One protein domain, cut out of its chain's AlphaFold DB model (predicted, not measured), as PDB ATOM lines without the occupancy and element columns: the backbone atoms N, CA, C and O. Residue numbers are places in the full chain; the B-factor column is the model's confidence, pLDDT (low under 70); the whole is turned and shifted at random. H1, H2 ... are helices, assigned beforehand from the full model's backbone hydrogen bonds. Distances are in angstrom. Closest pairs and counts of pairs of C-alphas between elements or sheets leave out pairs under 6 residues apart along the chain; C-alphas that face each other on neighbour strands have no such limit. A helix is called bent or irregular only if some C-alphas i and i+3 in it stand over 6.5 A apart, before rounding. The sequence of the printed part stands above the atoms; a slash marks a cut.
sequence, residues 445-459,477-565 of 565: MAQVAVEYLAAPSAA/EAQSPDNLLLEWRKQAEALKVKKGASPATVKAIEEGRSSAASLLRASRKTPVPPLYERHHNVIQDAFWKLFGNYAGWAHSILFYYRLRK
ATOM      1  N   MET A 445      -4.559  30.497  23.081       92.17
ATOM      2  CA  MET A 445      -4.216  29.078  23.177       92.17
ATOM      3  C   MET A 445      -3.660  28.699  24.543       92.17
ATOM      4  O   MET A 445      -3.950  27.615  25.037       92.17
ATOM      5  N   ALA A 446      -2.967  29.614  25.212       91.97
ATOM      6  CA  ALA A 446      -2.609  29.458  26.614       91.97
ATOM      7  C   ALA A 446      -3.845  29.301  27.518       91.97
ATOM      8  O   ALA A 446      -3.859  28.432  28.385       91.97
ATOM      9  N   GLN A 447      -4.908  30.087  27.299       90.25
ATOM     10  CA  GLN A 447      -6.169  29.910  28.037       90.25
ATOM     11  C   GLN A 447      -6.803  28.554  27.752       90.25
ATOM     12  O   GLN A 447      -7.243  27.884  28.680       90.25
ATOM     13  N   VAL A 448      -6.839  28.151  26.480       90.56
ATOM     14  CA  VAL A 448      -7.359  26.838  26.077       90.56
ATOM     15  C   VAL A 448      -6.568  25.718  26.757       90.56
ATOM     16  O   VAL A 448      -7.165  24.784  27.284       90.56
ATOM     17  N   ALA A 449      -5.242  25.834  26.826       92.15
ATOM     18  CA  ALA A 449      -4.399  24.861  27.507       92.15
ATOM     19  C   ALA A 449      -4.710  24.756  29.006       92.15
ATOM     20  O   ALA A 449      -4.910  23.657  29.523       92.15
ATOM     21  N   VAL A 450      -4.807  25.897  29.694       89.92
ATOM     22  CA  VAL A 450      -5.156  25.956  31.120       89.92
ATOM     23  C   VAL A 450      -6.538  25.355  31.391       89.92
ATOM     24  O   VAL A 450      -6.715  24.634  32.372       89.92
ATOM     25  N   GLU A 451      -7.516  25.651  30.535       88.13
ATOM     26  CA  GLU A 451      -8.904  25.212  30.704       88.13
ATOM     27  C   GLU A 451      -9.079  23.712  30.420       88.13
ATOM     28  O   GLU A 451      -9.808  23.040  31.154       88.13
ATOM     29  N   TYR A 452      -8.411  23.190  29.385       90.71
ATOM     30  CA  TYR A 452      -8.778  21.900  28.795       90.71
ATOM     31  C   TYR A 452      -7.653  20.870  28.676       90.71
ATOM     32  O   TYR A 452      -7.970  19.688  28.583       90.71
ATOM     33  N   LEU A 453      -6.373  21.265  28.656       90.32
ATOM     34  CA  LEU A 453      -5.256  20.311  28.502       90.32
ATOM     35  C   LEU A 453      -4.717  19.803  29.837       90.32
ATOM     36  O   LEU A 453      -4.231  18.681  29.928       90.32
ATOM     37  N   ALA A 454      -4.812  20.609  30.890       77.80
ATOM     38  CA  ALA A 454      -4.417  20.215  32.235       77.80
ATOM     39  C   ALA A 454      -5.507  19.343  32.888       77.80
ATOM     40  O   ALA A 454      -6.196  19.790  33.811       77.80
ATOM     41  N   ALA A 455      -5.718  18.122  32.396       62.57
ATOM     42  CA  ALA A 455      -6.591  17.154  33.053       62.57
ATOM     43  C   ALA A 455      -5.817  16.427  34.170       62.57
ATOM     44  O   ALA A 455      -4.706  15.950  33.932       62.57
ATOM     45  N   PRO A 456      -6.372  16.301  35.391       47.58
ATOM     46  CA  PRO A 456      -5.827  15.369  36.363       47.58
ATOM     47  C   PRO A 456      -6.011  13.973  35.777       47.58
ATOM     48  O   PRO A 456      -7.142  13.581  35.499       47.58
ATOM     49  N   SER A 457      -4.913  13.249  35.543       45.96
ATOM     50  CA  SER A 457      -4.965  11.873  35.048       45.96
ATOM     51  C   SER A 457      -6.028  11.083  35.814       45.96
ATOM     52  O   SER A 457      -5.889  10.825  37.011       45.96
ATOM     53  N   ALA A 458      -7.078  10.670  35.104       36.44
ATOM     54  CA  ALA A 458      -8.114   9.781  35.618       36.44
ATOM     55  C   ALA A 458      -7.582   8.353  35.894       36.44
ATOM     56  O   ALA A 458      -8.367   7.456  36.180       36.44
ATOM     57  N   ALA A 459      -6.260   8.127  35.837       34.06
ATOM     58  CA  ALA A 459      -5.625   6.816  35.965       34.06
ATOM     59  C   ALA A 459      -4.538   6.713  37.061       34.06
ATOM     60  O   ALA A 459      -3.884   5.679  37.153       34.06
ATOM     61  N   GLU A 477      11.070  14.480  37.793       48.86
ATOM     62  CA  GLU A 477       9.625  14.243  37.960       48.86
ATOM     63  C   GLU A 477       8.832  15.558  38.008       48.86
ATOM     64  O   GLU A 477       7.714  15.637  37.484       48.86
ATOM     65  N   ALA A 478       9.409  16.615  38.589       53.19
ATOM     66  CA  ALA A 478       8.801  17.946  38.618       53.19
ATOM     67  C   ALA A 478       8.653  18.567  37.211       53.19
ATOM     68  O   ALA A 478       7.783  19.414  37.004       53.19
ATOM     69  N   GLN A 479       9.459  18.122  36.240       62.46
ATOM     70  CA  GLN A 479       9.452  18.612  34.858       62.46
ATOM     71  C   GLN A 479       8.621  17.763  33.885       62.46
ATOM     72  O   GLN A 479       8.573  18.090  32.698       62.46
ATOM     73  N   SER A 480       7.927  16.716  34.352       81.04
ATOM     74  CA  SER A 480       6.994  15.974  33.494       81.04
ATOM     75  C   SER A 480       5.989  16.936  32.824       81.04
ATOM     76  O   SER A 480       5.428  17.793  33.517       81.04
ATOM     77  N   PRO A 481       5.725  16.812  31.505       82.92
ATOM     78  CA  PRO A 481       4.808  17.691  30.776       82.92
ATOM     79  C   PRO A 481       3.444  17.867  31.462       82.92
ATOM     80  O   PRO A 481       2.932  18.983  31.561       82.92
ATOM     81  N   ASP A 482       2.887  16.788  32.015       84.88
ATOM     82  CA  ASP A 482       1.585  16.818  32.688       84.88
ATOM     83  C   ASP A 482       1.647  17.599  34.011       84.88
ATOM     84  O   ASP A 482       0.740  18.372  34.331       84.88
ATOM     85  N   ASN A 483       2.747  17.458  34.759       85.72
ATOM     86  CA  ASN A 483       2.976  18.213  35.991       85.72
ATOM     87  C   ASN A 483       3.150  19.708  35.697       85.72
ATOM     88  O   ASN A 483       2.599  20.538  36.421       85.72
ATOM     89  N   LEU A 484       3.844  20.055  34.607       88.47
ATOM     90  CA  LEU A 484       3.991  21.439  34.159       88.47
ATOM     91  C   LEU A 484       2.638  22.066  33.795       88.47
ATOM     92  O   LEU A 484       2.358  23.174  34.249       88.47
ATOM     93  N   LEU A 485       1.772  21.373  33.042       88.72
ATOM     94  CA  LEU A 485       0.420  21.867  32.736       88.72
ATOM     95  C   LEU A 485      -0.429  22.036  33.996       88.72
ATOM     96  O   LEU A 485      -1.128  23.042  34.137       88.72
ATOM     97  N   LEU A 486      -0.358  21.076  34.922       88.50
ATOM     98  CA  LEU A 486      -1.114  21.124  36.167       88.50
ATOM     99  C   LEU A 486      -0.671  22.296  37.050       88.50
ATOM    100  O   LEU A 486      -1.511  23.028  37.572       88.50
ATOM    101  N   GLU A 487       0.636  22.506  37.198       88.45
ATOM    102  CA  GLU A 487       1.178  23.624  37.967       88.45
ATOM    103  C   GLU A 487       0.820  24.966  37.326       88.45
ATOM    104  O   GLU A 487       0.397  25.909  37.996       88.45
ATOM    105  N   TRP A 488       0.885  25.037  36.000       88.38
ATOM    106  CA  TRP A 488       0.514  26.238  35.271       88.38
ATOM    107  C   TRP A 488      -0.988  26.549  35.385       88.38
ATOM    108  O   TRP A 488      -1.368  27.711  35.557       88.38
ATOM    109  N   ARG A 489      -1.855  25.524  35.423       88.69
ATOM    110  CA  ARG A 489      -3.284  25.682  35.745       88.69
ATOM    111  C   ARG A 489      -3.496  26.230  37.158       88.69
ATOM    112  O   ARG A 489      -4.298  27.146  37.329       88.69
ATOM    113  N   LYS A 490      -2.764  25.738  38.163       89.59
ATOM    114  CA  LYS A 490      -2.848  26.275  39.536       89.59
ATOM    115  C   LYS A 490      -2.455  27.750  39.597       89.59
ATOM    116  O   LYS A 490      -3.128  28.532  40.267       89.59
ATOM    117  N   GLN A 491      -1.409  28.154  38.871       90.11
ATOM    118  CA  GLN A 491      -1.008  29.563  38.777       90.11
ATOM    119  C   GLN A 491      -2.121  30.430  38.175       90.11
ATOM    120  O   GLN A 491      -2.376  31.530  38.666       90.11
ATOM    121  N   ALA A 492      -2.811  29.937  37.143       88.99
ATOM    122  CA  ALA A 492      -3.946  30.636  36.550       88.99
ATOM    123  C   ALA A 492      -5.105  30.799  37.550       88.99
ATOM    124  O   ALA A 492      -5.632  31.901  37.703       88.99
ATOM    125  N   GLU A 493      -5.460  29.748  38.293       86.81
ATOM    126  CA  GLU A 493      -6.499  29.834  39.328       86.81
ATOM    127  C   GLU A 493      -6.108  30.803  40.455       86.81
ATOM    128  O   GLU A 493      -6.909  31.650  40.851       86.81
ATOM    129  N   ALA A 494      -4.850  30.793  40.905       87.28
ATOM    130  CA  ALA A 494      -4.361  31.754  41.895       87.28
ATOM    131  C   ALA A 494      -4.451  33.212  41.396       87.28
ATOM    132  O   ALA A 494      -4.830  34.115  42.149       87.28
ATOM    133  N   LEU A 495      -4.151  33.463  40.115       86.56
ATOM    134  CA  LEU A 495      -4.324  34.781  39.493       86.56
ATOM    135  C   LEU A 495      -5.798  35.188  39.399       86.56
ATOM    136  O   LEU A 495      -6.114  36.372  39.533       86.56
ATOM    137  N   LYS A 496      -6.697  34.226  39.177       82.50
ATOM    138  CA  LYS A 496      -8.142  34.458  39.122       82.50
ATOM    139  C   LYS A 496      -8.680  34.877  40.487       82.50
ATOM    140  O   LYS A 496      -9.408  35.863  40.557       82.50
ATOM    141  N   VAL A 497      -8.241  34.216  41.563       79.49
ATOM    142  CA  VAL A 497      -8.572  34.603  42.947       79.49
ATOM    143  C   VAL A 497      -8.055  36.011  43.257       79.49
ATOM    144  O   VAL A 497      -8.821  36.848  43.726       79.49
ATOM    145  N   LYS A 498      -6.796  36.322  42.910       75.05
ATOM    146  CA  LYS A 498      -6.217  37.664  43.123       75.05
ATOM    147  C   LYS A 498      -6.957  38.774  42.369       75.05
ATOM    148  O   LYS A 498      -7.083  39.874  42.888       75.05
ATOM    149  N   LYS A 499      -7.435  38.508  41.148       69.51
ATOM    150  CA  LYS A 499      -8.209  39.485  40.357       69.51
ATOM    151  C   LYS A 499      -9.680  39.581  40.774       69.51
ATOM    152  O   LYS A 499     -10.313  40.587  40.472       69.51
ATOM    153  N   GLY A 500     -10.215  38.559  41.441       60.07
ATOM    154  CA  GLY A 500     -11.616  38.483  41.859       60.07
ATOM    155  C   GLY A 500     -11.981  39.347  43.070       60.07
ATOM    156  O   GLY A 500     -13.165  39.559  43.307       60.07
ATOM    157  N   ALA A 501     -11.002  39.876  43.810       46.87
ATOM    158  CA  ALA A 501     -11.252  40.675  45.006       46.87
ATOM    159  C   ALA A 501     -10.331  41.903  45.065       46.87
ATOM    160  O   ALA A 501      -9.210  41.844  45.563       46.87
ATOM    161  N   SER A 502     -10.825  43.046  44.584       56.29
ATOM    162  CA  SER A 502     -10.329  44.341  45.062       56.29
ATOM    163  C   SER A 502     -11.036  44.663  46.387       56.29
ATOM    164  O   SER A 502     -12.267  44.556  46.429       56.29
ATOM    165  N   PRO A 503     -10.323  45.096  47.448       56.54
ATOM    166  CA  PRO A 503     -10.939  45.494  48.718       56.54
ATOM    167  C   PRO A 503     -12.042  46.547  48.541       56.54
ATOM    168  O   PRO A 503     -13.072  46.494  49.205       56.54
ATOM    169  N   ALA A 504     -11.868  47.465  47.585       59.89
ATOM    170  CA  ALA A 504     -12.861  48.487  47.265       59.89
ATOM    171  C   ALA A 504     -14.144  47.900  46.648       59.89
ATOM    172  O   ALA A 504     -15.235  48.412  46.875       59.89
ATOM    173  N   THR A 505     -14.025  46.813  45.883       56.94
ATOM    174  CA  THR A 505     -15.164  46.149  45.234       56.94
ATOM    175  C   THR A 505     -15.949  45.284  46.216       56.94
ATOM    176  O   THR A 505     -17.173  45.279  46.152       56.94
ATOM    177  N   VAL A 506     -15.272  44.609  47.153       60.25
ATOM    178  CA  VAL A 506     -15.935  43.886  48.255       60.25
ATOM    179  C   VAL A 506     -16.731  44.869  49.115       60.25
ATOM    180  O   VAL A 506     -17.920  44.664  49.341       60.25
ATOM    181  N   LYS A 507     -16.122  46.011  49.457       62.70
ATOM    182  CA  LYS A 507     -16.776  47.079  50.219       62.70
ATOM    183  C   LYS A 507     -17.976  47.695  49.484       62.70
ATOM    184  O   LYS A 507     -19.005  47.949  50.091       62.70
ATOM    185  N   ALA A 508     -17.896  47.877  48.164       62.84
ATOM    186  CA  ALA A 508     -19.016  48.384  47.362       62.84
ATOM    187  C   ALA A 508     -20.209  47.409  47.277       62.84
ATOM    188  O   ALA A 508     -21.341  47.850  47.072       62.84
ATOM    189  N   ILE A 509     -19.968  46.102  47.421       58.56
ATOM    190  CA  ILE A 509     -21.016  45.072  47.467       58.56
ATOM    191  C   ILE A 509     -21.639  45.007  48.861       58.56
ATOM    192  O   ILE A 509     -22.862  44.961  48.964       58.56
ATOM    193  N   GLU A 510     -20.824  45.071  49.916       65.14
ATOM    194  CA  GLU A 510     -21.302  45.180  51.302       65.14
ATOM    195  C   GLU A 510     -22.138  46.450  51.519       65.14
ATOM    196  O   GLU A 510     -23.149  46.418  52.214       65.14
ATOM    197  N   GLU A 511     -21.780  47.553  50.854       75.89
ATOM    198  CA  GLU A 511     -22.529  48.816  50.869       75.89
ATOM    199  C   GLU A 511     -23.742  48.827  49.908       75.89
ATOM    200  O   GLU A 511     -24.385  49.863  49.740       75.89
ATOM    201  N   GLY A 512     -24.057  47.711  49.235       64.34
ATOM    202  CA  GLY A 512     -25.213  47.596  48.334       64.34
ATOM    203  C   GLY A 512     -25.123  48.425  47.043       64.34
ATOM    204  O   GLY A 512     -26.101  48.525  46.303       64.34
ATOM    205  N   ARG A 513     -23.960  49.012  46.732       62.85
ATOM    206  CA  ARG A 513     -23.752  49.902  45.572       62.85
ATOM    207  C   ARG A 513     -23.481  49.159  44.263       62.85
ATOM    208  O   ARG A 513     -23.371  49.786  43.211       62.85
ATOM    209  N   SER A 514     -23.321  47.838  44.286       48.15
ATOM    210  CA  SER A 514     -23.105  47.019  43.086       48.15
ATOM    211  C   SER A 514     -23.592  45.586  43.300       48.15
ATOM    212  O   SER A 514     -23.336  44.991  44.341       48.15
ATOM    213  N   SER A 515     -24.289  45.012  42.314       54.14
ATOM    214  CA  SER A 515     -24.832  43.653  42.428       54.14
ATOM    215  C   SER A 515     -23.765  42.580  42.175       54.14
ATOM    216  O   SER A 515     -22.887  42.740  41.319       54.14
ATOM    217  N   ALA A 516     -23.883  41.434  42.855       50.07
ATOM    218  CA  ALA A 516     -23.019  40.262  42.656       50.07
ATOM    219  C   ALA A 516     -22.987  39.769  41.189       50.07
ATOM    220  O   ALA A 516     -21.995  39.197  40.734       50.07
ATOM    221  N   ALA A 517     -24.032  40.060  40.404       47.40
ATOM    222  CA  ALA A 517     -24.088  39.755  38.975       47.40
ATOM    223  C   ALA A 517     -23.048  40.536  38.142       47.40
ATOM    224  O   ALA A 517     -22.616  40.055  37.090       47.40
ATOM    225  N   SER A 518     -22.599  41.707  38.614       43.62
ATOM    226  CA  SER A 518     -21.548  42.502  37.963       43.62
ATOM    227  C   SER A 518     -20.160  41.850  38.090       43.62
ATOM    228  O   SER A 518     -19.381  41.878  37.136       43.62
ATOM    229  N   LEU A 519     -19.870  41.169  39.210       41.21
ATOM    230  CA  LEU A 519     -18.624  40.407  39.400       41.21
ATOM    231  C   LEU A 519     -18.513  39.213  38.440       41.21
ATOM    232  O   LEU A 519     -17.448  38.962  37.879       41.21
ATOM    233  N   LEU A 520     -19.620  38.503  38.198       40.66
ATOM    234  CA  LEU A 520     -19.644  37.339  37.302       40.66
ATOM    235  C   LEU A 520     -19.424  37.714  35.826       40.66
ATOM    236  O   LEU A 520     -18.947  36.893  35.040       40.66
ATOM    237  N   ARG A 521     -19.736  38.956  35.431       37.28
ATOM    238  CA  ARG A 521     -19.493  39.448  34.063       37.28
ATOM    239  C   ARG A 521     -18.058  39.935  33.841       37.28
ATOM    240  O   ARG A 521     -17.578  39.844  32.712       37.28
ATOM    241  N   ALA A 522     -17.360  40.393  34.881       40.16
ATOM    242  CA  ALA A 522     -16.077  41.091  34.748       40.16
ATOM    243  C   ALA A 522     -14.858  40.190  34.450       40.16
ATOM    244  O   ALA A 522     -13.835  40.692  33.992       40.16
ATOM    245  N   SER A 523     -14.939  38.866  34.638       48.12
ATOM    246  CA  SER A 523     -13.809  37.961  34.360       48.12
ATOM    247  C   SER A 523     -14.236  36.657  33.682       48.12
ATOM    248  O   SER A 523     -13.970  35.565  34.182       48.12
ATOM    249  N   ARG A 524     -14.870  36.739  32.504       59.22
ATOM    250  CA  ARG A 524     -15.130  35.535  31.685       59.22
ATOM    251  C   ARG A 524     -13.856  34.883  31.136       59.22
ATOM    252  O   ARG A 524     -13.878  33.697  30.822       59.22
ATOM    253  N   LYS A 525     -12.764  35.639  30.984       70.45
ATOM    254  CA  LYS A 525     -11.512  35.132  30.405       70.45
ATOM    255  C   LYS A 525     -10.583  34.635  31.506       70.45
ATOM    256  O   LYS A 525     -10.207  35.401  32.389       70.45
ATOM    257  N   THR A 526     -10.197  33.367  31.419       78.97
ATOM    258  CA  THR A 526      -9.202  32.758  32.304       78.97
ATOM    259  C   THR A 526      -7.895  33.556  32.230       78.97
ATOM    260  O   THR A 526      -7.402  33.821  31.126       78.97
ATOM    261  N   PRO A 527      -7.345  34.024  33.364       85.79
ATOM    262  CA  PRO A 527      -6.064  34.713  33.360       85.79
ATOM    263  C   PRO A 527      -4.956  33.749  32.935       85.79
ATOM    264  O   PRO A 527      -4.965  32.575  33.290       85.79
ATOM    265  N   VAL A 528      -3.996  34.264  32.175       84.76
ATOM    266  CA  VAL A 528      -2.864  33.489  31.665       84.76
ATOM    267  C   VAL A 528      -1.625  33.879  32.465       84.76
ATOM    268  O   VAL A 528      -1.279  35.066  32.463       84.76
ATOM    269  N   PRO A 529      -0.962  32.940  33.162       86.11
ATOM    270  CA  PRO A 529       0.340  33.203  33.762       86.11
ATOM    271  C   PRO A 529       1.393  33.493  32.678       86.11
ATOM    272  O   PRO A 529       1.176  33.164  31.512       86.11
ATOM    273  N   PRO A 530       2.556  34.068  33.026       88.91
ATOM    274  CA  PRO A 530       3.624  34.311  32.061       88.91
ATOM    275  C   PRO A 530       3.961  33.068  31.222       88.91
ATOM    276  O   PRO A 530       4.128  31.957  31.739       88.91
ATOM    277  N   LEU A 531       4.036  33.263  29.905       89.42
ATOM    278  CA  LEU A 531       4.302  32.208  28.935       89.42
ATOM    279  C   LEU A 531       5.809  32.151  28.644       89.42
ATOM    280  O   LEU A 531       6.364  33.085  28.072       89.42
ATOM    281  N   TYR A 532       6.459  31.049  29.021       89.45
ATOM    282  CA  TYR A 532       7.872  30.782  28.744       89.45
ATOM    283  C   TYR A 532       8.013  29.690  27.682       89.45
ATOM    284  O   TYR A 532       7.043  29.019  27.325       89.45
ATOM    285  N   GLU A 533       9.231  29.472  27.194       87.31
ATOM    286  CA  GLU A 533       9.523  28.460  26.175       87.31
ATOM    287  C   GLU A 533       9.057  27.051  26.572       87.31
ATOM    288  O   GLU A 533       8.365  26.396  25.796       87.31
ATOM    289  N   ARG A 534       9.313  26.629  27.818       88.81
ATOM    290  CA  ARG A 534       8.834  25.336  28.342       88.81
ATOM    291  C   ARG A 534       7.316  25.157  28.226       88.81
ATOM    292  O   ARG A 534       6.852  24.055  27.966       88.81
ATOM    293  N   HIS A 535       6.540  26.236  28.374       91.93
ATOM    294  CA  HIS A 535       5.083  26.172  28.249       91.93
ATOM    295  C   HIS A 535       4.671  25.974  26.787       91.93
ATOM    296  O   HIS A 535       3.733  25.230  26.528       91.93
ATOM    297  N   HIS A 536       5.384  26.578  25.827       93.81
ATOM    298  CA  HIS A 536       5.102  26.365  24.403       93.81
ATOM    299  C   HIS A 536       5.284  24.896  24.026       93.81
ATOM    300  O   HIS A 536       4.382  24.323  23.421       93.81
ATOM    301  N   ASN A 537       6.407  24.289  24.426       92.57
ATOM    302  CA  ASN A 537       6.717  22.894  24.106       92.57
ATOM    303  C   ASN A 537       5.658  21.948  24.680       92.57
ATOM    304  O   ASN A 537       5.051  21.181  23.946       92.57
ATOM    305  N   VAL A 538       5.361  22.065  25.976       93.44
ATOM    306  CA  VAL A 538       4.410  21.171  26.648       93.44
ATOM    307  C   VAL A 538       2.990  21.302  26.084       93.44
ATOM    308  O   VAL A 538       2.288  20.305  25.931       93.44
ATOM    309  N   ILE A 539       2.557  22.520  25.745       94.55
ATOM    310  CA  ILE A 539       1.252  22.737  25.107       94.55
ATOM    311  C   ILE A 539       1.246  22.131  23.703       94.55
ATOM    312  O   ILE A 539       0.314  21.406  23.370       94.55
ATOM    313  N   GLN A 540       2.278  22.390  22.894       94.50
ATOM    314  CA  GLN A 540       2.410  21.799  21.560       94.50
ATOM    315  C   GLN A 540       2.371  20.270  21.613       94.50
ATOM    316  O   GLN A 540       1.607  19.669  20.863       94.50
ATOM    317  N   ASP A 541       3.109  19.657  22.536       93.15
ATOM    318  CA  ASP A 541       3.137  18.206  22.720       93.15
ATOM    319  C   ASP A 541       1.761  17.658  23.107       93.15
ATOM    320  O   ASP A 541       1.328  16.638  22.576       93.15
ATOM    321  N   ALA A 542       1.036  18.336  24.001       93.88
ATOM    322  CA  ALA A 542      -0.314  17.938  24.389       93.88
ATOM    323  C   ALA A 542      -1.310  18.030  23.218       93.88
ATOM    324  O   ALA A 542      -2.101  17.111  23.009       93.88
ATOM    325  N   PHE A 543      -1.240  19.090  22.406       95.36
ATOM    326  CA  PHE A 543      -2.033  19.188  21.178       95.36
ATOM    327  C   PHE A 543      -1.653  18.103  20.162       95.36
ATOM    328  O   PHE A 543      -2.538  17.508  19.553       95.36
ATOM    329  N   TRP A 544      -0.361  17.828  19.977       94.53
ATOM    330  CA  TRP A 544       0.114  16.798  19.056       94.53
ATOM    331  C   TRP A 544      -0.331  15.396  19.481       94.53
ATOM    332  O   TRP A 544      -0.796  14.630  18.644       94.53
ATOM    333  N   LYS A 545      -0.291  15.079  20.780       92.51
ATOM    334  CA  LYS A 545      -0.818  13.812  21.315       92.51
ATOM    335  C   LYS A 545      -2.313  13.622  21.027       92.51
ATOM    336  O   LYS A 545      -2.742  12.490  20.848       92.51
ATOM    337  N   LEU A 546      -3.092  14.707  20.990       92.98
ATOM    338  CA  LEU A 546      -4.538  14.656  20.736       92.98
ATOM    339  C   LEU A 546      -4.896  14.656  19.249       92.98
ATOM    340  O   LEU A 546      -5.812  13.956  18.841       92.98
ATOM    341  N   PHE A 547      -4.212  15.466  18.444       95.08
ATOM    342  CA  PHE A 547      -4.619  15.761  17.065       95.08
ATOM    343  C   PHE A 547      -3.608  15.288  16.007       95.08
ATOM    344  O   PHE A 547      -3.818  15.477  14.805       95.08
ATOM    345  N   GLY A 548      -2.499  14.686  16.438       94.18
ATOM    346  CA  GLY A 548      -1.479  14.093  15.583       94.18
ATOM    347  C   GLY A 548      -0.798  15.091  14.646       94.18
ATOM    348  O   GLY A 548      -0.556  16.257  14.971       94.18
ATOM    349  N   ASN A 549      -0.495  14.626  13.432       94.89
ATOM    350  CA  ASN A 549       0.279  15.373  12.435       94.89
ATOM    351  C   ASN A 549      -0.408  16.648  11.917       94.89
ATOM    352  O   ASN A 549       0.244  17.459  11.263       94.89
ATOM    353  N   TYR A 550      -1.688  16.852  12.223       96.12
ATOM    354  CA  TYR A 550      -2.458  18.034  11.833       96.12
ATOM    355  C   TYR A 550      -2.910  18.869  13.042       96.12
ATOM    356  O   TYR A 550      -3.855  19.652  12.952       96.12
ATOM    357  N   ALA A 551      -2.217  18.766  14.180       96.26
ATOM    358  CA  ALA A 551      -2.543  19.536  15.380       96.26
ATOM    359  C   ALA A 551      -2.612  21.062  15.163       96.26
ATOM    360  O   ALA A 551      -3.475  21.726  15.739       96.26
ATOM    361  N   GLY A 552      -1.780  21.628  14.284       96.02
ATOM    362  CA  GLY A 552      -1.831  23.043  13.895       96.02
ATOM    363  C   GLY A 552      -3.107  23.441  13.139       96.02
ATOM    364  O   GLY A 552      -3.552  24.594  13.192       96.02
ATOM    365  N   TRP A 553      -3.746  22.484  12.465       94.88
ATOM    366  CA  TRP A 553      -5.021  22.692  11.783       94.88
ATOM    367  C   TRP A 553      -6.179  22.669  12.780       94.88
ATOM    368  O   TRP A 553      -6.985  23.600  12.783       94.88
ATOM    369  N   ALA A 554      -6.203  21.696  13.698       93.88
ATOM    370  CA  ALA A 554      -7.152  21.678  14.816       93.88
ATOM    371  C   ALA A 554      -7.045  22.964  15.659       93.88
ATOM    372  O   ALA A 554      -8.055  23.588  15.994       93.88
ATOM    373  N   HIS A 555      -5.815  23.426  15.912       93.73
ATOM    374  CA  HIS A 555      -5.536  24.732  16.511       93.73
ATOM    375  C   HIS A 555      -6.229  25.879  15.763       93.73
ATOM    376  O   HIS A 555      -6.826  26.737  16.403       93.73
ATOM    377  N   SER A 556      -6.188  25.905  14.429       91.81
ATOM    378  CA  SER A 556      -6.784  26.997  13.644       91.81
ATOM    379  C   SER A 556      -8.308  27.064  13.823       91.81
ATOM    380  O   SER A 556      -8.872  28.157  13.921       91.81
ATOM    381  N   ILE A 557      -8.967  25.909  13.963       89.77
ATOM    382  CA  ILE A 557     -10.402  25.829  14.272       89.77
ATOM    383  C   ILE A 557     -10.680  26.319  15.702       89.77
ATOM    384  O   ILE A 557     -11.545  27.171  15.919       89.77
ATOM    385  N   LEU A 558      -9.914  25.830  16.682       88.99
ATOM    386  CA  LEU A 558     -10.048  26.215  18.091       88.99
ATOM    387  C   LEU A 558      -9.789  27.704  18.326       88.99
ATOM    388  O   LEU A 558     -10.525  28.353  19.070       88.99
ATOM    389  N   PHE A 559      -8.759  28.250  17.683       88.66
ATOM    390  CA  PHE A 559      -8.412  29.662  17.728       88.66
ATOM    391  C   PHE A 559      -9.584  30.519  17.265       88.66
ATOM    392  O   PHE A 559      -9.968  31.467  17.950       88.66
ATOM    393  N   TYR A 560     -10.222  30.125  16.164       83.80
ATOM    394  CA  TYR A 560     -11.401  30.817  15.684       83.80
ATOM    395  C   TYR A 560     -12.555  30.793  16.695       83.80
ATOM    396  O   TYR A 560     -13.114  31.841  17.029       83.80
ATOM    397  N   TYR A 561     -12.910  29.613  17.215       80.90
ATOM    398  CA  TYR A 561     -13.968  29.502  18.224       80.90
ATOM    399  C   TYR A 561     -13.649  30.334  19.467       80.90
ATOM    400  O   TYR A 561     -14.539  30.954  20.047       80.90
ATOM    401  N   ARG A 562     -12.368  30.427  19.842       81.11
ATOM    402  CA  ARG A 562     -11.930  31.241  20.975       81.11
ATOM    403  C   ARG A 562     -11.979  32.745  20.704       81.11
ATOM    404  O   ARG A 562     -12.221  33.489  21.648       81.11
ATOM    405  N   LEU A 563     -11.770  33.197  19.468       75.18
ATOM    406  CA  LEU A 563     -11.909  34.610  19.094       75.18
ATOM    407  C   LEU A 563     -13.364  35.096  19.138       75.18
ATOM    408  O   LEU A 563     -13.594  36.277  19.385       75.18
ATOM    409  N   ARG A 564     -14.336  34.207  18.889       70.79
ATOM    410  CA  ARG A 564     -15.769  34.543  18.924       70.79
ATOM    411  C   ARG A 564     -16.396  34.540  20.321       70.79
ATOM    412  O   ARG A 564     -17.487  35.083  20.469       70.79
ATOM    413  N   LYS A 565     -15.737  33.926  21.303       66.12
ATOM    414  CA  LYS A 565     -16.167  33.892  22.708       66.12
ATOM    415  C   LYS A 565     -15.755  35.165  23.447       66.12
ATOM    416  O   LYS A 565     -16.573  35.648  24.259       66.12
TER     417      LYS A 565
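What this domain is: This is residues 445 to 459 and 477 to 565 of the 565 residues of the protein "DNA-(apurinic or apyrimidinic site) lyase" of Leishmania infantum (UniProt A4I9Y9). H2 and the two arms of the bent helix H5 make a U, with short H1 inside it and H5a across its closed end. Short H3 and H4 form a loose head beyond the open end, and residues 523 to 532 lead back to H5a. The printed part has 104 residues with five named helices, H1 to H5, and no named strand: all helix. It is loose, with a radius of gyration of the C-alphas of 17.1 A, and elongated, spanning 55 by 35 by 28 A.

Where its parts are: H1, residues 445 to 453, begins at C-alpha 445 (-4.216, 29.078, 23.177). H2, residues 481 to 500, is 28.7 A long. H3 is residues 503 to 510, H4 516 to 522. H5, residues 533 to 564, was assigned as one helix by its hydrogen bonds but is bent: C-alphas 546 and 549 are 9.6 A apart. Arm H5a, 533 to 546, is 20.4 A long; H5b, 549 to 564, is 25.8 A, irregular with C-alphas 549 and 552 8.1 A apart, and ends at C-alpha 564 (-15.769, 34.543, 18.924).

How they stand to each other: Packing is mostly crossed. H1 touches H2 (closest C-alphas Val 450 and Arg 489, 5.0 A), only just about perpendicular at 71 degrees. H1 touches H5a (Ala 449 and Ile 539, 6.5 A) at a steep 52 degrees. H2 touches H5a (Pro 481 and Val 538, 5.4 A). H5a and H5b only just touch, with 3 pairs within 8 A, only at the corner (Trp 544 and Ala 551, 5.3 A). H3 and H4 are close but not clearly touching (Ile 509 and Ala 516, 7.1 A). Every O i to N i+4 pair is within hydrogen-bond range in H1, H2, H3 and H5a; H5b has 11 of 12, H4 1 of 3, with 3 of 4 O i to N i+3.

The domain as a whole: C-alphas 511 and 549 are farthest apart, 55.8 A. Residues 460 to 476 are not printed; C-alphas 459 and 477 are 17.1 A apart. No link printed whole is long. Mean pLDDT of the printed part is 76.8; 34 residues are under 70, among them 512 to 524.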